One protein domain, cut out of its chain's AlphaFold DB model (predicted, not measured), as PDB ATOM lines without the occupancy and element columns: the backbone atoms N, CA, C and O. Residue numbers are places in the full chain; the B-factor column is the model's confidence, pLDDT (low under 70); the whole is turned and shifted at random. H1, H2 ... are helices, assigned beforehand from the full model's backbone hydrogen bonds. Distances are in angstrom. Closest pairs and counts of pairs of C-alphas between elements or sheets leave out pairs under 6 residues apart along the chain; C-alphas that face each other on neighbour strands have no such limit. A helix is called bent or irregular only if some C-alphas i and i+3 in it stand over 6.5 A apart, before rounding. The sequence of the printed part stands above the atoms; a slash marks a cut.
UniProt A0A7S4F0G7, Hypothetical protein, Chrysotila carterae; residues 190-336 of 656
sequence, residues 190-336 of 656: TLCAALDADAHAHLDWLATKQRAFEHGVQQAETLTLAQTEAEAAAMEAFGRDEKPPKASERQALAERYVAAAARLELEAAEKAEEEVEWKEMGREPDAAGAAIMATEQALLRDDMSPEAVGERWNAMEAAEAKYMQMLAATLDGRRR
ATOM      1  N   THR A 190      68.846  64.295  44.020       84.44
ATOM      2  CA  THR A 190      68.820  63.196  43.042       84.44
ATOM      3  C   THR A 190      67.607  62.288  43.220       84.44
ATOM      4  O   THR A 190      67.027  61.848  42.230       84.44
ATOM      5  N   LEU A 191      67.191  62.047  44.466       83.56
ATOM      6  CA  LEU A 191      65.989  61.277  44.776       83.56
ATOM      7  C   LEU A 191      64.727  62.023  44.322       83.56
ATOM      8  O   LEU A 191      63.867  61.427  43.678       83.56
ATOM      9  N   CYS A 192      64.669  63.330  44.576       82.62
ATOM     10  CA  CYS A 192      63.613  64.223  44.110       82.62
ATOM     11  C   CYS A 192      63.456  64.192  42.582       82.62
ATOM     12  O   CYS A 192      62.376  63.921  42.069       82.62
ATOM     13  N   ALA A 193      64.556  64.393  41.851       83.94
ATOM     14  CA  ALA A 193      64.543  64.398  40.390       83.94
ATOM     15  C   ALA A 193      64.115  63.045  39.792       83.94
ATOM     16  O   ALA A 193      63.449  63.011  38.757       83.94
ATOM     17  N   ALA A 194      64.480  61.931  40.436       87.25
ATOM     18  CA  ALA A 194      64.042  60.602  40.020       87.25
ATOM     19  C   ALA A 194      62.529  60.405  40.215       87.25
ATOM     20  O   ALA A 194      61.873  59.854  39.335       87.25
ATOM     21  N   LEU A 195      61.967  60.881  41.333       87.62
ATOM     22  CA  LEU A 195      60.522  60.830  41.583       87.62
ATOM     23  C   LEU A 195      59.738  61.669  40.579       87.62
ATOM     24  O   LEU A 195      58.751  61.184  40.029       87.62
ATOM     25  N   ASP A 196      60.219  62.876  40.282       85.44
ATOM     26  CA  ASP A 196      59.601  63.724  39.269       85.44
ATOM     27  C   ASP A 196      59.625  63.038  37.902       85.44
ATOM     28  O   ASP A 196      58.608  63.014  37.211       85.44
ATOM     29  N   ALA A 197      60.750  62.440  37.502       88.62
ATOM     30  CA  ALA A 197      60.849  61.716  36.236       88.62
ATOM     31  C   ALA A 197      59.863  60.534  36.157       88.62
ATOM     32  O   ALA A 197      59.168  60.384  35.148       88.62
ATOM     33  N   ASP A 198      59.756  59.741  37.229       89.88
ATOM     34  CA  ASP A 198      58.804  58.630  37.331       89.88
ATOM     35  C   ASP A 198      57.349  59.137  37.237       89.88
ATOM     36  O   ASP A 198      56.529  58.582  36.495       89.88
ATOM     37  N   ALA A 199      57.024  60.234  37.929       89.88
ATOM     38  CA  ALA A 199      55.701  60.851  37.890       89.88
ATOM     39  C   ALA A 199      55.351  61.391  36.491       89.88
ATOM     40  O   ALA A 199      54.240  61.166  36.009       89.88
ATOM     41  N   HIS A 200      56.298  62.027  35.791       89.69
ATOM     42  CA  HIS A 200      56.090  62.508  34.419       89.69
ATOM     43  C   HIS A 200      55.794  61.346  33.469       89.69
ATOM     44  O   HIS A 200      54.821  61.403  32.716       89.69
ATOM     45  N   ALA A 201      56.567  60.260  33.554       91.44
ATOM     46  CA  ALA A 201      56.341  59.071  32.737       91.44
ATOM     47  C   ALA A 201      54.940  58.468  32.968       91.44
ATOM     48  O   ALA A 201      54.263  58.070  32.014       91.44
ATOM     49  N   HIS A 202      54.470  58.441  34.220       92.69
ATOM     50  CA  HIS A 202      53.111  58.008  34.552       92.69
ATOM     51  C   HIS A 202      52.034  58.925  33.970       92.69
ATOM     52  O   HIS A 202      51.066  58.441  33.376       92.69
ATOM     53  N   LEU A 203      52.192  60.239  34.123       92.06
ATOM     54  CA  LEU A 203      51.240  61.226  33.616       92.06
ATOM     55  C   LEU A 203      51.152  61.213  32.084       92.06
ATOM     56  O   LEU A 203      50.054  61.373  31.544       92.06
ATOM     57  N   ASP A 204      52.268  60.993  31.390       94.12
ATOM     58  CA  ASP A 204      52.315  60.870  29.931       94.12
ATOM     59  C   ASP A 204      51.612  59.602  29.440       94.12
ATOM     60  O   ASP A 204      50.835  59.649  28.475       94.12
ATOM     61  N   TRP A 205      51.825  58.472  30.122       95.44
ATOM     62  CA  TRP A 205      51.105  57.233  29.829       95.44
ATOM     63  C   TRP A 205      49.594  57.417  30.030       95.44
ATOM     64  O   TRP A 205      48.817  57.102  29.125       95.44
ATOM     65  N   LEU A 206      49.180  58.020  31.152       96.00
ATOM     66  CA  LEU A 206      47.773  58.320  31.446       96.00
ATOM     67  C   LEU A 206      47.142  59.220  30.381       96.00
ATOM     68  O   LEU A 206      46.079  58.899  29.852       96.00
ATOM     69  N   ALA A 207      47.813  60.314  30.014       94.50
ATOM     70  CA  ALA A 207      47.323  61.235  28.994       94.50
ATOM     71  C   ALA A 207      47.202  60.558  27.619       94.50
ATOM     72  O   ALA A 207      46.252  60.816  26.876       94.50
ATOM     73  N   THR A 208      48.141  59.676  27.276       96.31
ATOM     74  CA  THR A 208      48.102  58.912  26.022       96.31
ATOM     75  C   THR A 208      46.912  57.958  25.995       96.31
ATOM     76  O   THR A 208      46.166  57.937  25.013       96.31
ATOM     77  N   LYS A 209      46.692  57.204  27.079       95.69
ATOM     78  CA  LYS A 209      45.572  56.260  27.191       95.69
ATOM     79  C   LYS A 209      44.223  56.959  27.214       95.69
ATOM     80  O   LYS A 209      43.337  56.567  26.462       95.69
ATOM     81  N   GLN A 210      44.095  58.038  27.981       96.25
ATOM     82  CA  GLN A 210      42.873  58.831  28.018       96.25
ATOM     83  C   GLN A 210      42.483  59.324  26.617       96.25
ATOM     84  O   GLN A 210      41.354  59.095  26.185       96.25
ATOM     85  N   ARG A 211      43.421  59.921  25.864       96.25
ATOM     86  CA  ARG A 211      43.156  60.362  24.483       96.25
ATOM     87  C   ARG A 211      42.774  59.204  23.565       96.25
ATOM     88  O   ARG A 211      41.899  59.372  22.721       96.25
ATOM     89  N   ALA A 212      43.417  58.044  23.710       95.25
ATOM     90  CA  ALA A 212      43.090  56.861  22.918       95.25
ATOM     91  C   ALA A 212      41.652  56.382  23.179       95.25
ATOM     92  O   ALA A 212      40.928  56.102  22.225       95.25
ATOM     93  N   PHE A 213      41.210  56.352  24.440       96.50
ATOM     94  CA  PHE A 213      39.836  55.984  24.799       96.50
ATOM     95  C   PHE A 213      38.816  57.021  24.328       96.50
ATOM     96  O   PHE A 213      37.792  56.660  23.754       96.50
ATOM     97  N   GLU A 214      39.104  58.313  24.494       95.38
ATOM     98  CA  GLU A 214      38.246  59.393  23.994       95.38
ATOM     99  C   GLU A 214      38.090  59.341  22.471       95.38
ATOM    100  O   GLU A 214      36.986  59.507  21.954       95.38
ATOM    101  N   HIS A 215      39.178  59.067  21.750       95.12
ATOM    102  CA  HIS A 215      39.152  58.874  20.306       95.12
ATOM    103  C   HIS A 215      38.378  57.610  19.908       95.12
ATOM    104  O   HIS A 215      37.561  57.662  18.990       95.12
ATOM    105  N   GLY A 216      38.571  56.503  20.632       93.81
ATOM    106  CA  GLY A 216      37.816  55.265  20.438       93.81
ATOM    107  C   GLY A 216      36.306  55.476  20.570       93.81
ATOM    108  O   GLY A 216      35.543  55.025  19.719       93.81
ATOM    109  N   VAL A 217      35.861  56.263  21.558       94.00
ATOM    110  CA  VAL A 217      34.441  56.635  21.715       94.00
ATOM    111  C   VAL A 217      33.886  57.316  20.461       94.00
ATOM    112  O   VAL A 217      32.758  57.026  20.075       94.00
ATOM    113  N   GLN A 218      34.654  58.200  19.818       91.81
ATOM    114  CA  GLN A 218      34.208  58.899  18.605       91.81
ATOM    115  C   GLN A 218      34.133  57.976  17.385       91.81
ATOM    116  O   GLN A 218      33.328  58.204  16.487       91.81
ATOM    117  N   GLN A 219      34.980  56.947  17.330       92.38
ATOM    118  CA  GLN A 219      35.050  56.042  16.180       92.38
ATOM    119  C   GLN A 219      34.128  54.830  16.298       92.38
ATOM    120  O   GLN A 219      33.735  54.280  15.267       92.38
ATOM    121  N   ALA A 220      33.740  54.450  17.518       89.25
ATOM    122  CA  ALA A 220      33.011  53.220  17.816       89.25
ATOM    123  C   ALA A 220      31.795  52.980  16.900       89.25
ATOM    124  O   ALA A 220      31.603  51.869  16.412       89.25
ATOM    125  N   GLU A 221      31.001  54.011  16.596       86.69
ATOM    126  CA  GLU A 221      29.790  53.888  15.764       86.69
ATOM    127  C   GLU A 221      30.064  53.541  14.290       86.69
ATOM    128  O   GLU A 221      29.185  53.034  13.588       86.69
ATOM    129  N   THR A 222      31.280  53.788  13.804       88.75
ATOM    130  CA  THR A 222      31.665  53.552  12.403       88.75
ATOM    131  C   THR A 222      32.296  52.180  12.176       88.75
ATOM    132  O   THR A 222      32.451  51.750  11.035       88.75
ATOM    133  N   LEU A 223      32.621  51.462  13.251       90.81
ATOM    134  CA  LEU A 223      33.298  50.175  13.189       90.81
ATOM    135  C   LEU A 223      32.372  49.045  12.739       90.81
ATOM    136  O   LEU A 223      31.197  48.971  13.121       90.81
ATOM    137  N   THR A 224      32.948  48.132  11.964       92.38
ATOM    138  CA  THR A 224      32.367  46.827  11.610       92.38
ATOM    139  C   THR A 224      32.235  45.929  12.843       92.38
ATOM    140  O   THR A 224      32.953  46.111  13.823       92.38
ATOM    141  N   LEU A 225      31.363  44.921  12.808       92.06
ATOM    142  CA  LEU A 225      31.197  43.934  13.878       92.06
ATOM    143  C   LEU A 225      32.543  43.294  14.244       92.06
ATOM    144  O   LEU A 225      32.912  43.271  15.415       92.06
ATOM    145  N   ALA A 226      33.308  42.851  13.244       92.44
ATOM    146  CA  ALA A 226      34.618  42.241  13.463       92.44
ATOM    147  C   ALA A 226      35.614  43.211  14.125       92.44
ATOM    148  O   ALA A 226      36.362  42.814  15.015       92.44
ATOM    149  N   GLN A 227      35.607  44.488  13.727       94.19
ATOM    150  CA  GLN A 227      36.439  45.512  14.365       94.19
ATOM    151  C   GLN A 227      35.984  45.795  15.800       94.19
ATOM    152  O   GLN A 227      36.826  45.839  16.688       94.19
ATOM    153  N   THR A 228      34.675  45.912  16.056       94.00
ATOM    154  CA  THR A 228      34.155  46.118  17.420       94.00
ATOM    155  C   THR A 228      34.490  44.953  18.351       94.00
ATOM    156  O   THR A 228      34.811  45.179  19.513       94.00
ATOM    157  N   GLU A 229      34.468  43.710  17.856       94.38
ATOM    158  CA  GLU A 229      34.870  42.532  18.633       94.38
ATOM    159  C   GLU A 229      36.378  42.527  18.912       94.38
ATOM    160  O   GLU A 229      36.794  42.218  20.030       94.38
ATOM    161  N   ALA A 230      37.198  42.925  17.934       95.31
ATOM    162  CA  ALA A 230      38.639  43.062  18.121       95.31
ATOM    163  C   ALA A 230      38.992  44.158  19.142       95.31
ATOM    164  O   ALA A 230      39.859  43.952  19.989       95.31
ATOM    165  N   GLU A 231      38.309  45.304  19.101       94.88
ATOM    166  CA  GLU A 231      38.510  46.382  20.074       94.88
ATOM    167  C   GLU A 231      38.019  46.011  21.474       94.88
ATOM    168  O   GLU A 231      38.707  46.303  22.451       94.88
ATOM    169  N   ALA A 232      36.887  45.310  21.592       94.06
ATOM    170  CA  ALA A 232      36.428  44.779  22.873       94.06
ATOM    171  C   ALA A 232      37.464  43.815  23.481       94.06
ATOM    172  O   ALA A 232      37.823  43.955  24.649       94.06
ATOM    173  N   ALA A 233      38.024  42.907  22.675       94.62
ATOM    174  CA  ALA A 233      39.093  42.011  23.115       94.62
ATOM    175  C   ALA A 233      40.375  42.770  23.514       94.62
ATOM    176  O   ALA A 233      41.048  42.395  24.476       94.62
ATOM    177  N   ALA A 234      40.709  43.857  22.810       94.69
ATOM    178  CA  ALA A 234      41.834  44.716  23.172       94.69
ATOM    179  C   ALA A 234      41.610  45.430  24.520       94.69
ATOM    180  O   ALA A 234      42.544  45.529  25.315       94.69
ATOM    181  N   MET A 235      40.381  45.871  24.810       95.31
ATOM    182  CA  MET A 235      40.019  46.463  26.107       95.31
ATOM    183  C   MET A 235      40.070  45.438  27.248       95.31
ATOM    184  O   MET A 235      40.564  45.746  28.332       95.31
ATOM    185  N   GLU A 236      39.643  44.196  27.005       93.25
ATOM    186  CA  GLU A 236      39.796  43.103  27.975       93.25
ATOM    187  C   GLU A 236      41.276  42.800  28.264       93.25
ATOM    188  O   GLU A 236      41.667  42.640  29.423       93.25
ATOM    189  N   ALA A 237      42.119  42.764  27.225       94.38
ATOM    190  CA  ALA A 237      43.561  42.586  27.377       94.38
ATOM    191  C   ALA A 237      44.206  43.752  28.145       94.38
ATOM    192  O   ALA A 237      45.033  43.523  29.024       94.38
ATOM    193  N   PHE A 238      43.785  44.994  27.886       95.12
ATOM    194  CA  PHE A 238      44.235  46.164  28.645       95.12
ATOM    195  C   PHE A 238      43.933  46.022  30.144       95.12
ATOM    196  O   PHE A 238      44.828  46.208  30.973       95.12
ATOM    197  N   GLY A 239      42.699  45.641  30.491       93.06
ATOM    198  CA  GLY A 239      42.274  45.459  31.880       93.06
ATOM    199  C   GLY A 239      42.992  44.316  32.605       93.06
ATOM    200  O   GLY A 239      43.205  44.399  33.813       93.06
ATOM    201  N   ARG A 240      43.391  43.265  31.880       93.75
ATOM    202  CA  ARG A 240      44.074  42.094  32.448       93.75
ATOM    203  C   ARG A 240      45.590  42.260  32.542       93.75
ATOM    204  O   ARG A 240      46.172  41.880  33.553       93.75
ATOM    205  N   ASP A 241      46.215  42.796  31.498       93.88
ATOM    206  CA  ASP A 241      47.661  42.670  31.296       93.88
ATOM    207  C   ASP A 241      48.401  44.005  31.522       93.88
ATOM    208  O   ASP A 241      49.463  44.023  32.140       93.88
ATOM    209  N   GLU A 242      47.851  45.140  31.068       93.56
ATOM    210  CA  GLU A 242      48.557  46.436  31.092       93.56
ATOM    211  C   GLU A 242      48.222  47.294  32.323       93.56
ATOM    212  O   GLU A 242      49.099  47.925  32.917       93.56
ATOM    213  N   LYS A 243      46.951  47.322  32.728       93.62
ATOM    214  CA  LYS A 243      46.456  48.184  33.808       93.62
ATOM    215  C   LYS A 243      46.938  47.777  35.213       93.62
ATOM    216  O   LYS A 243      47.357  48.669  35.957       93.62
ATOM    217  N   PRO A 244      46.949  46.485  35.609       96.00
ATOM    218  CA  PRO A 244      47.396  46.079  36.944       96.00
ATOM    219  C   PRO A 244      48.843  46.465  37.307       96.00
ATOM    220  O   PRO A 244      49.036  47.016  38.394       96.00
ATOM    221  N   PRO A 245      49.869  46.248  36.451       95.31
ATOM    222  CA  PRO A 245      51.230  46.658  36.795       95.31
ATOM    223  C   PRO A 245      51.346  48.180  36.935       95.31
ATOM    224  O   PRO A 245      51.973  48.654  37.878       95.31
ATOM    225  N   LYS A 246      50.662  48.958  36.085       94.25
ATOM    226  CA  LYS A 246      50.649  50.429  36.173       94.25
ATOM    227  C   LYS A 246      49.989  50.945  37.454       94.25
ATOM    228  O   LYS A 246      50.438  51.947  38.008       94.25
ATOM    229  N   ALA A 247      48.965  50.252  37.953       94.31
ATOM    230  CA  ALA A 247      48.353  50.566  39.242       94.31
ATOM    231  C   ALA A 247      49.314  50.307  40.419       94.31
ATOM    232  O   ALA A 247      49.370  51.120  41.344       94.31
ATOM    233  N   SER A 248      50.090  49.217  40.358       94.44
ATOM    234  CA  SER A 248      51.128  48.894  41.348       94.44
ATOM    235  C   SER A 248      52.258  49.930  41.349       94.44
ATOM    236  O   SER A 248      52.617  50.459  42.398       94.44
ATOM    237  N   GLU A 249      52.759  50.303  40.166       92.81
ATOM    238  CA  GLU A 249      53.776  51.351  40.013       92.81
ATOM    239  C   GLU A 249      53.303  52.697  40.589       92.81
ATOM    240  O   GLU A 249      54.049  53.352  41.314       92.81
ATOM    241  N   ARG A 250      52.036  53.077  40.358       93.44
ATOM    242  CA  ARG A 250      51.431  54.285  40.948       93.44
ATOM    243  C   ARG A 250      51.432  54.240  42.478       93.44
ATOM    244  O   ARG A 250      51.726  55.250  43.114       93.44
ATOM    245  N   GLN A 251      51.082  53.097  43.067       92.94
ATOM    246  CA  GLN A 251      51.098  52.935  44.521       92.94
ATOM    247  C   GLN A 251      52.526  53.052  45.071       92.94
ATOM    248  O   GLN A 251      52.758  53.823  45.999       92.94
ATOM    249  N   ALA A 252      53.488  52.362  44.455       92.44
ATOM    250  CA  ALA A 252      54.893  52.432  44.846       92.44
ATOM    251  C   ALA A 252      55.463  53.857  44.715       92.44
ATOM    252  O   ALA A 252      56.241  54.304  45.559       92.44
ATOM    253  N   LEU A 253      55.059  54.595  43.677       90.94
ATOM    254  CA  LEU A 253      55.420  55.999  43.500       90.94
ATOM    255  C   LEU A 253      54.874  56.860  44.646       90.94
ATOM    256  O   LEU A 253      55.628  57.639  45.225       90.94
ATOM    257  N   ALA A 254      53.602  56.689  45.017       90.69
ATOM    258  CA  ALA A 254      52.991  57.421  46.126       90.69
ATOM    259  C   ALA A 254      53.699  57.146  47.465       90.69
ATOM    260  O   ALA A 254      54.004  58.083  48.200       90.69
ATOM    261  N   GLU A 255      54.032  55.886  47.756       91.06
ATOM    262  CA  GLU A 255      54.777  55.498  48.964       91.06
ATOM    263  C   GLU A 255      56.167  56.155  49.014       91.06
ATOM    264  O   GLU A 255      56.565  56.707  50.044       91.06
ATOM    265  N   ARG A 256      56.891  56.170  47.887       90.50
ATOM    266  CA  ARG A 256      58.202  56.831  47.788       90.50
ATOM    267  C   ARG A 256      58.102  58.353  47.929       90.50
ATOM    268  O   ARG A 256      58.982  58.945  48.551       90.50
ATOM    269  N   TYR A 257      57.047  58.980  47.402       88.94
ATOM    270  CA  TYR A 257      56.788  60.412  47.592       88.94
ATOM    271  C   TYR A 257      56.545  60.752  49.064       88.94
ATOM    272  O   TYR A 257      57.131  61.709  49.562       88.94
ATOM    273  N   VAL A 258      55.744  59.954  49.779       87.50
ATOM    274  CA  VAL A 258      55.501  60.153  51.220       87.50
ATOM    275  C   VAL A 258      56.805  60.046  52.013       87.50
ATOM    276  O   VAL A 258      57.084  60.896  52.857       87.50
ATOM    277  N   ALA A 259      57.643  59.052  51.710       86.25
ATOM    278  CA  ALA A 259      58.948  58.906  52.352       86.25
ATOM    279  C   ALA A 259      59.887  60.093  52.056       86.25
ATOM    280  O   ALA A 259      60.584  60.575  52.951       86.25
ATOM    281  N   ALA A 260      59.894  60.589  50.815       84.75
ATOM    282  CA  ALA A 260      60.686  61.753  50.421       84.75
ATOM    283  C   ALA A 260      60.206  63.044  51.102       84.75
ATOM    284  O   ALA A 260      61.032  63.826  51.571       84.75
ATOM    285  N   ALA A 261      58.889  63.241  51.201       83.06
ATOM    286  CA  ALA A 261      58.285  64.381  51.883       83.06
ATOM    287  C   ALA A 261      58.648  64.395  53.375       83.06
ATOM    288  O   ALA A 261      59.153  65.399  53.865       83.06
ATOM    289  N   ALA A 262      58.509  63.259  54.070       83.19
ATOM    290  CA  ALA A 262      58.892  63.143  55.479       83.19
ATOM    291  C   ALA A 262      60.383  63.453  55.710       83.19
ATOM    292  O   ALA A 262      60.753  64.102  56.689       83.19
ATOM    293  N   ARG A 263      61.254  63.020  54.788       79.94
ATOM    294  CA  ARG A 263      62.686  63.333  54.843       79.94
ATOM    295  C   ARG A 263      62.961  64.826  54.654       79.94
ATOM    296  O   ARG A 263      63.784  65.377  55.378       79.94
ATOM    297  N   LEU A 264      62.282  65.478  53.714       78.62
ATOM    298  CA  LEU A 264      62.412  66.921  53.498       78.62
ATOM    299  C   LEU A 264      61.909  67.728  54.697       78.62
ATOM    300  O   LEU A 264      62.571  68.681  55.088       78.62
ATOM    301  N   GLU A 265      60.796  67.326  55.314       79.75
ATOM    302  CA  GLU A 265      60.286  67.960  56.537       79.75
ATOM    303  C   GLU A 265      61.307  67.893  57.679       79.75
ATOM    304  O   GLU A 265      61.535  68.887  58.373       79.75
ATOM    305  N   LEU A 266      61.966  66.742  57.848       76.94
ATOM    306  CA  LEU A 266      63.031  66.571  58.832       76.94
ATOM    307  C   LEU A 266      64.243  67.455  58.502       76.94
ATOM    308  O   LEU A 266      64.715  68.190  59.368       76.94
ATOM    309  N   GLU A 267      64.698  67.467  57.245       74.88
ATOM    310  CA  GLU A 267      65.793  68.339  56.792       74.88
ATOM    311  C   GLU A 267      65.464  69.838  56.970       74.88
ATOM    312  O   GLU A 267      66.345  70.633  57.313       74.88
ATOM    313  N   ALA A 268      64.206  70.241  56.766       74.00
ATOM    314  CA  ALA A 268      63.737  71.612  56.950       74.00
ATOM    315  C   ALA A 268      63.695  72.012  58.435       74.00
ATOM    316  O   ALA A 268      64.169  73.094  58.798       74.00
ATOM    317  N   ALA A 269      63.187  71.131  59.302       72.94
ATOM    318  CA  ALA A 269      63.190  71.332  60.750       72.94
ATOM    319  C   ALA A 269      64.622  71.441  61.299       72.94
ATOM    320  O   ALA A 269      64.926  72.352  62.071       72.94
ATOM    321  N   GLU A 270      65.526  70.573  60.842       70.56
ATOM    322  CA  GLU A 270      66.943  70.634  61.203       70.56
ATOM    323  C   GLU A 270      67.596  71.931  60.740       70.56
ATOM    324  O   GLU A 270      68.302  72.578  61.512       70.56
ATOM    325  N   LYS A 271      67.345  72.359  59.500       68.88
ATOM    326  CA  LYS A 271      67.875  73.625  58.993       68.88
ATOM    327  C   LYS A 271      67.411  74.811  59.844       68.88
ATOM    328  O   LYS A 271      68.197  75.727  60.083       68.88
ATOM    329  N   ALA A 272      66.169  74.795  60.325       69.44
ATOM    330  CA  ALA A 272      65.670  75.822  61.233       69.44
ATOM    331  C   ALA A 272      66.435  75.829  62.571       69.44
ATOM    332  O   ALA A 272      66.766  76.908  63.065       69.44
ATOM    333  N   GLU A 273      66.780  74.658  63.128       67.44
ATOM    334  CA  GLU A 273      67.667  74.566  64.300       67.44
ATOM    335  C   GLU A 273      69.065  75.136  64.004       67.44
ATOM    336  O   GLU A 273      69.611  75.900  64.802       67.44
ATOM    337  N   GLU A 274      69.643  74.807  62.846       66.31
ATOM    338  CA  GLU A 274      70.966  75.298  62.453       66.31
ATOM    339  C   GLU A 274      70.987  76.809  62.250       66.31
ATOM    340  O   GLU A 274      71.902  77.476  62.718       66.31
ATOM    341  N   GLU A 275      69.980  77.388  61.600       65.38
ATOM    342  CA  GLU A 275      69.900  78.838  61.421       65.38
ATOM    343  C   GLU A 275      69.850  79.585  62.759       65.38
ATOM    344  O   GLU A 275      70.379  80.696  62.860       65.38
ATOM    345  N   VAL A 276      69.251  78.990  63.795       65.31
ATOM    346  CA  VAL A 276      69.291  79.525  65.162       65.31
ATOM    347  C   VAL A 276      70.707  79.421  65.738       65.31
ATOM    348  O   VAL A 276      71.243  80.431  66.193       65.31
ATOM    349  N   GLU A 277      71.362  78.258  65.631       60.84
ATOM    350  CA  GLU A 277      72.745  78.045  66.105       60.84
ATOM    351  C   GLU A 277      73.746  78.996  65.408       60.84
ATOM    352  O   GLU A 277      74.658  79.543  66.032       60.84
ATOM    353  N   TRP A 278      73.565  79.259  64.112       62.97
ATOM    354  CA  TRP A 278      74.439  80.130  63.320       62.97
ATOM    355  C   TRP A 278      74.219  81.611  63.634       62.97
ATOM    356  O   TRP A 278      75.193  82.367  63.701       62.97
ATOM    357  N   LYS A 279      72.966  82.020  63.890       60.03
ATOM    358  CA  LYS A 279      72.634  83.371  64.375       60.03
ATOM    359  C   LYS A 279      73.247  83.642  65.746       60.03
ATOM    360  O   LYS A 279      73.747  84.741  65.971       60.03
ATOM    361  N   GLU A 280      73.273  82.647  66.629       56.03
ATOM    362  CA  GLU A 280      73.930  82.746  67.939       56.03
ATOM    363  C   GLU A 280      75.465  82.811  67.842       56.03
ATOM    364  O   GLU A 280      76.112  83.414  68.700       56.03
ATOM    365  N   MET A 281      76.058  82.236  66.788       50.75
ATOM    366  CA  MET A 281      77.508  82.233  66.546       50.75
ATOM    367  C   MET A 281      78.010  83.318  65.573       50.75
ATOM    368  O   MET A 281      79.219  83.423  65.361       50.75
ATOM    369  N   GLY A 282      77.126  84.134  64.989       52.66
ATOM    370  CA  GLY A 282      77.495  85.237  64.093       52.66
ATOM    371  C   GLY A 282      78.075  84.814  62.732       52.66
ATOM    372  O   GLY A 282      78.901  85.543  62.181       52.66
ATOM    373  N   ARG A 283      77.680  83.650  62.188       53.53
ATOM    374  CA  ARG A 283      78.070  83.172  60.841       53.53
ATOM    375  C   ARG A 283      76.923  83.314  59.834       53.53
ATOM    376  O   ARG A 283      75.780  83.012  60.163       53.53
ATOM    377  N   GLU A 284      77.237  83.705  58.597       51.00
ATOM    378  CA  GLU A 284      76.282  83.689  57.474       51.00
ATOM    379  C   GLU A 284      76.092  82.274  56.898       51.00
ATOM    380  O   GLU A 284      77.065  81.518  56.878       51.00
ATOM    381  N   PRO A 285      74.880  81.927  56.414       52.50
ATOM    382  CA  PRO A 285      74.569  80.631  55.808       52.50
ATOM    383  C   PRO A 285      75.342  80.395  54.503       52.50
ATOM    384  O   PRO A 285      75.558  81.311  53.710       52.50
ATOM    385  N   ASP A 286      75.751  79.149  54.267       56.69
ATOM    386  CA  ASP A 286      76.494  78.748  53.073       56.69
ATOM    387  C   ASP A 286      75.591  78.537  51.837       56.69
ATOM    388  O   ASP A 286      74.371  78.375  51.919       56.69
ATOM    389  N   ALA A 287      76.200  78.539  50.644       54.59
ATOM    390  CA  ALA A 287      75.498  78.388  49.362       54.59
ATOM    391  C   ALA A 287      74.743  77.047  49.226       54.59
ATOM    392  O   ALA A 287      73.770  76.957  48.474       54.59
ATOM    393  N   ALA A 288      75.159  76.020  49.974       52.16
ATOM    394  CA  ALA A 288      74.478  74.733  50.032       52.16
ATOM    395  C   ALA A 288      73.066  74.879  50.624       52.16
ATOM    396  O   ALA A 288      72.105  74.364  50.058       52.16
ATOM    397  N   GLY A 289      72.898  75.669  51.690       53.31
ATOM    398  CA  GLY A 289      71.594  75.899  52.317       53.31
ATOM    399  C   GLY A 289      70.547  76.564  51.412       53.31
ATOM    400  O   GLY A 289      69.350  76.316  51.589       53.31
ATOM    401  N   ALA A 290      70.968  77.378  50.439       56.31
ATOM    402  CA  ALA A 290      70.077  78.010  49.461       56.31
ATOM    403  C   ALA A 290      69.613  77.032  48.365       56.31
ATOM    404  O   ALA A 290      68.453  77.081  47.951       56.31
ATOM    405  N   ALA A 291      70.483  76.111  47.940       54.34
ATOM    406  CA  ALA A 291      70.153  75.093  46.943       54.34
ATOM    407  C   ALA A 291      69.062  74.127  47.439       54.34
ATOM    408  O   ALA A 291      68.149  73.800  46.683       54.34
ATOM    409  N   ILE A 292      69.084  73.737  48.719       54.78
ATOM    410  CA  ILE A 292      68.047  72.860  49.289       54.78
ATOM    411  C   ILE A 292      66.658  73.517  49.306       54.78
ATOM    412  O   ILE A 292      65.710  72.867  48.888       54.78
ATOM    413  N   MET A 293      66.523  74.802  49.664       55.12
ATOM    414  CA  MET A 293      65.204  75.475  49.651       55.12
ATOM    415  C   MET A 293      64.590  75.528  48.250       55.12
ATOM    416  O   MET A 293      63.383  75.382  48.082       55.12
ATOM    417  N   ALA A 294      65.429  75.733  47.231       57.47
ATOM    418  CA  ALA A 294      64.987  75.705  45.842       57.47
ATOM    419  C   ALA A 294      64.549  74.293  45.406       57.47
ATOM    420  O   ALA A 294      63.670  74.155  44.561       57.47
ATOM    421  N   THR A 295      65.142  73.252  45.998       56.66
ATOM    422  CA  THR A 295      64.804  71.844  45.736       56.66
ATOM    423  C   THR A 295      63.509  71.438  46.449       56.66
ATOM    424  O   THR A 295      62.666  70.767  45.866       56.66
ATOM    425  N   GLU A 296      63.311  71.905  47.681       55.88
ATOM    426  CA  GLU A 296      62.083  71.734  48.465       55.88
ATOM    427  C   GLU A 296      60.880  72.388  47.760       55.88
ATOM    428  O   GLU A 296      59.840  71.760  47.579       55.88
ATOM    429  N   GLN A 297      61.056  73.604  47.225       58.06
ATOM    430  CA  GLN A 297      60.048  74.263  46.384       58.06
ATOM    431  C   GLN A 297      59.761  73.534  45.061       58.06
ATOM    432  O   GLN A 297      58.684  73.716  44.498       58.06
ATOM    433  N   ALA A 298      60.699  72.736  44.543       56.88
ATOM    434  CA  ALA A 298      60.492  71.970  43.316       56.88
ATOM    435  C   ALA A 298      59.649  70.705  43.546       56.88
ATOM    436  O   ALA A 298      58.881  70.345  42.661       56.88
ATOM    437  N   LEU A 299      59.745  70.079  44.726       58.41
ATOM    438  CA  LEU A 299      58.956  68.887  45.075       58.41
ATOM    439  C   LEU A 299      57.523  69.210  45.502       58.41
ATOM    440  O   LEU A 299      56.624  68.396  45.332       58.41
ATOM    441  N   LEU A 300      57.307  70.428  46.004       58.28
ATOM    442  CA  LEU A 300      55.992  71.006  46.300       58.28
ATOM    443  C   LEU A 300      55.236  71.454  45.034       58.28
ATOM    444  O   LEU A 300      54.328  72.279  45.100       58.28
ATOM    445  N   ARG A 301      55.629  70.963  43.856       65.50
ATOM    446  CA  ARG A 301      54.901  71.204  42.614       65.50
ATOM    447  C   ARG A 301      53.603  70.401  42.618       65.50
ATOM    448  O   ARG A 301      53.602  69.189  42.411       65.50
ATOM    449  N   ASP A 302      52.499  71.109  42.843       67.94
ATOM    450  CA  ASP A 302      51.150  70.542  42.947       67.94
ATOM    451  C   ASP A 302      50.760  69.653  41.751       67.94
ATOM    452  O   ASP A 302      50.033  68.672  41.918       67.94
ATOM    453  N   ASP A 303      51.267  69.945  40.549       75.69
ATOM    454  CA  ASP A 303      50.929  69.255  39.299       75.69
ATOM    455  C   ASP A 303      51.530  67.848  39.158       75.69
ATOM    456  O   ASP A 303      51.049  67.060  38.338       75.69
ATOM    457  N   MET A 304      52.532  67.521  39.975       75.81
ATOM    458  CA  MET A 304      53.231  66.229  39.984       75.81
ATOM    459  C   MET A 304      52.960  65.417  41.253       75.81
ATOM    460  O   MET A 304      53.521  64.337  41.441       75.81
ATOM    461  N   SER A 305      52.090  65.928  42.123       83.69
ATOM    462  CA  SER A 305      51.744  65.284  43.384       83.69
ATOM    463  C   SER A 305      51.066  63.917  43.171       83.69
ATOM    464  O   SER A 305      50.387  63.695  42.158       83.69
ATOM    465  N   PRO A 306      51.171  62.991  44.142       86.62
ATOM    466  CA  PRO A 306      50.410  61.740  44.122       86.62
ATOM    467  C   PRO A 306      48.895  61.956  43.966       86.62
ATOM    468  O   PRO A 306      48.214  61.133  43.351       86.62
ATOM    469  N   GLU A 307      48.379  63.075  44.485       86.75
ATOM    470  CA  GLU A 307      46.984  63.492  44.323       86.75
ATOM    471  C   GLU A 307      46.669  63.820  42.861       86.75
ATOM    472  O   GLU A 307      45.748  63.228  42.300       86.75
ATOM    473  N   ALA A 308      47.483  64.650  42.200       87.62
ATOM    474  CA  ALA A 308      47.319  64.983  40.783       87.62
ATOM    475  C   ALA A 308      47.414  63.745  39.870       87.62
ATOM    476  O   ALA A 308      46.611  63.576  38.945       87.62
ATOM    477  N   VAL A 309      48.350  62.827  40.148       90.56
ATOM    478  CA  VAL A 309      48.440  61.531  39.446       90.56
ATOM    479  C   VAL A 309      47.170  60.701  39.677       90.56
ATOM    480  O   VAL A 309      46.658  60.077  38.744       90.56
ATOM    481  N   GLY A 310      46.631  60.711  40.899       92.19
ATOM    482  CA  GLY A 310      45.368  60.065  41.249       92.19
ATOM    483  C   GLY A 310      44.160  60.650  40.514       92.19
ATOM    484  O   GLY A 310      43.342  59.898  39.985       92.19
ATOM    485  N   GLU A 311      44.062  61.973  40.411       91.69
ATOM    486  CA  GLU A 311      43.004  62.646  39.653       91.69
ATOM    487  C   GLU A 311      43.053  62.282  38.166       91.69
ATOM    488  O   GLU A 311      42.025  61.930  37.580       91.69
ATOM    489  N   ARG A 312      44.247  62.282  37.554       93.56
ATOM    490  CA  ARG A 312      44.411  61.857  36.154       93.56
ATOM    491  C   ARG A 312      44.106  60.378  35.945       93.56
ATOM    492  O   ARG A 312      43.527  60.024  34.919       93.56
ATOM    493  N   TRP A 313      44.455  59.518  36.902       95.50
ATOM    494  CA  TRP A 313      44.066  58.108  36.877       95.50
ATOM    495  C   TRP A 313      42.542  57.966  36.829       95.50
ATOM    496  O   TRP A 313      42.010  57.287  35.955       95.50
ATOM    497  N   ASN A 314      41.828  58.673  37.708       95.06
ATOM    498  CA  ASN A 314      40.366  58.654  37.744       95.06
ATOM    499  C   ASN A 314      39.743  59.186  36.441       95.06
ATOM    500  O   ASN A 314      38.743  58.646  35.969       95.06
ATOM    501  N   ALA A 315      40.333  60.218  35.833       94.62
ATOM    502  CA  ALA A 315      39.893  60.728  34.535       94.62
ATOM    503  C   ALA A 315      40.074  59.690  33.410       94.62
ATOM    504  O   ALA A 315      39.173  59.505  32.588       94.62
ATOM    505  N   MET A 316      41.201  58.970  33.398       95.81
ATOM    506  CA  MET A 316      41.443  57.874  32.458       95.81
ATOM    507  C   MET A 316      40.455  56.713  32.672       95.81
ATOM    508  O   MET A 316      39.886  56.239  31.694       95.81
ATOM    509  N   GLU A 317      40.184  56.303  33.916       95.56
ATOM    510  CA  GLU A 317      39.169  55.280  34.248       95.56
ATOM    511  C   GLU A 317      37.771  55.677  33.765       95.56
ATOM    512  O   GLU A 317      37.026  54.863  33.222       95.56
ATOM    513  N   ALA A 318      37.402  56.950  33.931       95.69
ATOM    514  CA  ALA A 318      36.122  57.456  33.454       95.69
ATOM    515  C   ALA A 318      36.028  57.401  31.918       95.69
ATOM    516  O   ALA A 318      34.983  57.030  31.374       95.69
ATOM    517  N   ALA A 319      37.116  57.736  31.214       95.44
ATOM    518  CA  ALA A 319      37.195  57.609  29.760       95.44
ATOM    519  C   ALA A 319      37.130  56.138  29.310       95.44
ATOM    520  O   ALA A 319      36.393  55.819  28.377       95.44
ATOM    521  N   GLU A 320      37.831  55.240  30.006       96.06
ATOM    522  CA  GLU A 320      37.810  53.790  29.786       96.06
ATOM    523  C   GLU A 320      36.392  53.225  29.947       96.06
ATOM    524  O   GLU A 320      35.883  52.555  29.049       96.06
ATOM    525  N   ALA A 321      35.715  53.552  31.050       95.50
ATOM    526  CA  ALA A 321      34.354  53.103  31.326       95.50
ATOM    527  C   ALA A 321      33.368  53.590  30.257       95.50
ATOM    528  O   ALA A 321      32.541  52.817  29.768       95.50
ATOM    529  N   LYS A 322      33.482  54.859  29.846       96.06
ATOM    530  CA  LYS A 322      32.665  55.425  28.767       96.06
ATOM    531  C   LYS A 322      32.915  54.710  27.440       96.06
ATOM    532  O   LYS A 322      31.964  54.440  26.705       96.06
ATOM    533  N   TYR A 323      34.171  54.391  27.139       96.44
ATOM    534  CA  TYR A 323      34.533  53.670  25.927       96.44
ATOM    535  C   TYR A 323      34.011  52.234  25.929       96.44
ATOM    536  O   TYR A 323      33.352  51.834  24.971       96.44
ATOM    537  N   MET A 324      34.188  51.494  27.025       95.25
ATOM    538  CA  MET A 324      33.635  50.146  27.177       95.25
ATOM    539  C   MET A 324      32.109  50.130  27.066       95.25
ATOM    540  O   MET A 324      31.549  49.265  26.392       95.25
ATOM    541  N   GLN A 325      31.421  51.101  27.675       94.81
ATOM    542  CA  GLN A 325      29.968  51.223  27.564       94.81
ATOM    543  C   GLN A 325      29.532  51.460  26.112       94.81
ATOM    544  O   GLN A 325      28.574  50.837  25.649       94.81
ATOM    545  N   MET A 326      30.235  52.343  25.394       94.69
ATOM    546  CA  MET A 326      29.963  52.615  23.985       94.69
ATOM    547  C   MET A 326      30.208  51.373  23.122       94.69
ATOM    548  O   MET A 326      29.332  50.983  22.355       94.69
ATOM    549  N   LEU A 327      31.348  50.702  23.297       95.25
ATOM    550  CA  LEU A 327      31.684  49.468  22.585       95.25
ATOM    551  C   LEU A 327      30.641  48.374  22.809       95.25
ATOM    552  O   LEU A 327      30.190  47.764  21.843       95.25
ATOM    553  N   ALA A 328      30.212  48.154  24.054       94.00
ATOM    554  CA  ALA A 328      29.187  47.165  24.372       94.00
ATOM    555  C   ALA A 328      27.852  47.484  23.677       94.00
ATOM    556  O   ALA A 328      27.255  46.611  23.046       94.00
ATOM    557  N   ALA A 329      27.409  48.746  23.731       94.06
ATOM    558  CA  ALA A 329      26.180  49.184  23.073       94.06
ATOM    559  C   ALA A 329      26.250  49.020  21.544       94.06
ATOM    560  O   ALA A 329      25.293  48.526  20.930       94.06
ATOM    561  N   THR A 330      27.381  49.385  20.935       93.81
ATOM    562  CA  THR A 330      27.626  49.224  19.498       93.81
ATOM    563  C   THR A 330      27.644  47.753  19.107       93.81
ATOM    564  O   THR A 330      26.946  47.365  18.173       93.81
ATOM    565  N   LEU A 331      28.377  46.912  19.834       93.56
ATOM    566  CA  LEU A 331      28.503  45.481  19.565       93.56
ATOM    567  C   LEU A 331      27.146  44.767  19.662       93.56
ATOM    568  O   LEU A 331      26.782  43.990  18.778       93.56
ATOM    569  N   ASP A 332      26.335  45.106  20.662       93.69
ATOM    570  CA  ASP A 332      24.950  44.644  20.768       93.69
ATOM    571  C   ASP A 332      24.083  45.113  19.588       93.69
ATOM    572  O   ASP A 332      23.280  44.346  19.043       93.69
ATOM    573  N   GLY A 333      24.243  46.371  19.169       92.31
ATOM    574  CA  GLY A 333      23.605  46.929  17.976       92.31
ATOM    575  C   GLY A 333      23.960  46.146  16.712       92.31
ATOM    576  O   GLY A 333      23.063  45.688  15.998       92.31
ATOM    577  N   ARG A 334      25.255  45.907  16.487       92.88
ATOM    578  CA  ARG A 334      25.789  45.163  15.338       92.88
ATOM    579  C   ARG A 334      25.340  43.705  15.335       92.88
ATOM    580  O   ARG A 334      24.928  43.196  14.295       92.88
ATOM    581  N   ARG A 335      25.309  43.030  16.489       94.44
ATOM    582  CA  ARG A 335      24.782  41.656  16.604       94.44
ATOM    583  C   ARG A 335      23.296  41.578  16.252       94.44
ATOM    584  O   ARG A 335      22.874  40.663  15.541       94.44
ATOM    585  N   ARG A 336      22.488  42.555  16.683       93.94
ATOM    586  CA  ARG A 336      21.072  42.651  16.277       93.94
ATOM    587  C   ARG A 336      20.916  42.918  14.778       93.94
ATOM    588  O   ARG A 336      20.036  42.317  14.150       93.94
TER     589      ARG A 336
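What this domain is: This is residues 190 to 336 of the 656 residues of the protein "Hypothetical protein" of Chrysotila carterae (UniProt A0A7S4F0G7). You are looking at a long, thin rod of helices: the bent helix H2 runs along most of it, H1 and H4 lie side by side in one half, and H3 folds back along H2b in the other. The printed part has 147 residues with four named helices, H1 to H4 in chain order, and is all helix. It is extended, with a radius of gyration of the C-alphas of 23.3 A and spans of 85 by 23 by 18 A.

How they stand to each other: Start at H2, residues 225 to 281, by its hydrogen bonds assigned as one helix, but bent: C-alphas 240 and 243 are 6.7 A apart. Its arms, H2a to residue 240 and H2b from 243, stand at a steep tilt of 42 degrees. In H4, residues 306 to 336, residues 324 to 335 touch H2a; the closest C-alphas, Leu 225 and Arg 334, are 5.7 A apart. H1, residues 190 to 222, touches H4 the same way at a shallow tilt of 20 degrees, closest at C-alphas Gln 210 and Met 316, 4.8 A. H3, residues 287 to 299, only just touches H1, with 3 pairs of C-alphas within 8 A, the closest Cys 192 and Leu 299 at 6.7 A. H1, H2b, H3 and H4 form a bundle, a group of aligned helices. Every O i to N i+4 pair is within hydrogen-bond range in H2a, H2b and H4; H1 has 27 of 29 and H3 8 of 9.

Where its parts are: Find C-alpha 190 at (68.820, 63.196, 43.042); H1 runs 49.1 A from there, irregular where C-alphas 218 and 221 are 7.3 A apart. H2a spans 22.7 A, H2b 56.5 A and H3 19.6 A. H4 runs 44.7 A to C-alpha 336 at (21.072, 42.651, 16.277).

The domain as a whole: The farthest C-alphas, Gly 282 and Arg 336, are 85.3 A apart. The printed part has no cut and no long link. Look for low confidence, pLDDT under 70, at residues 271 to 302.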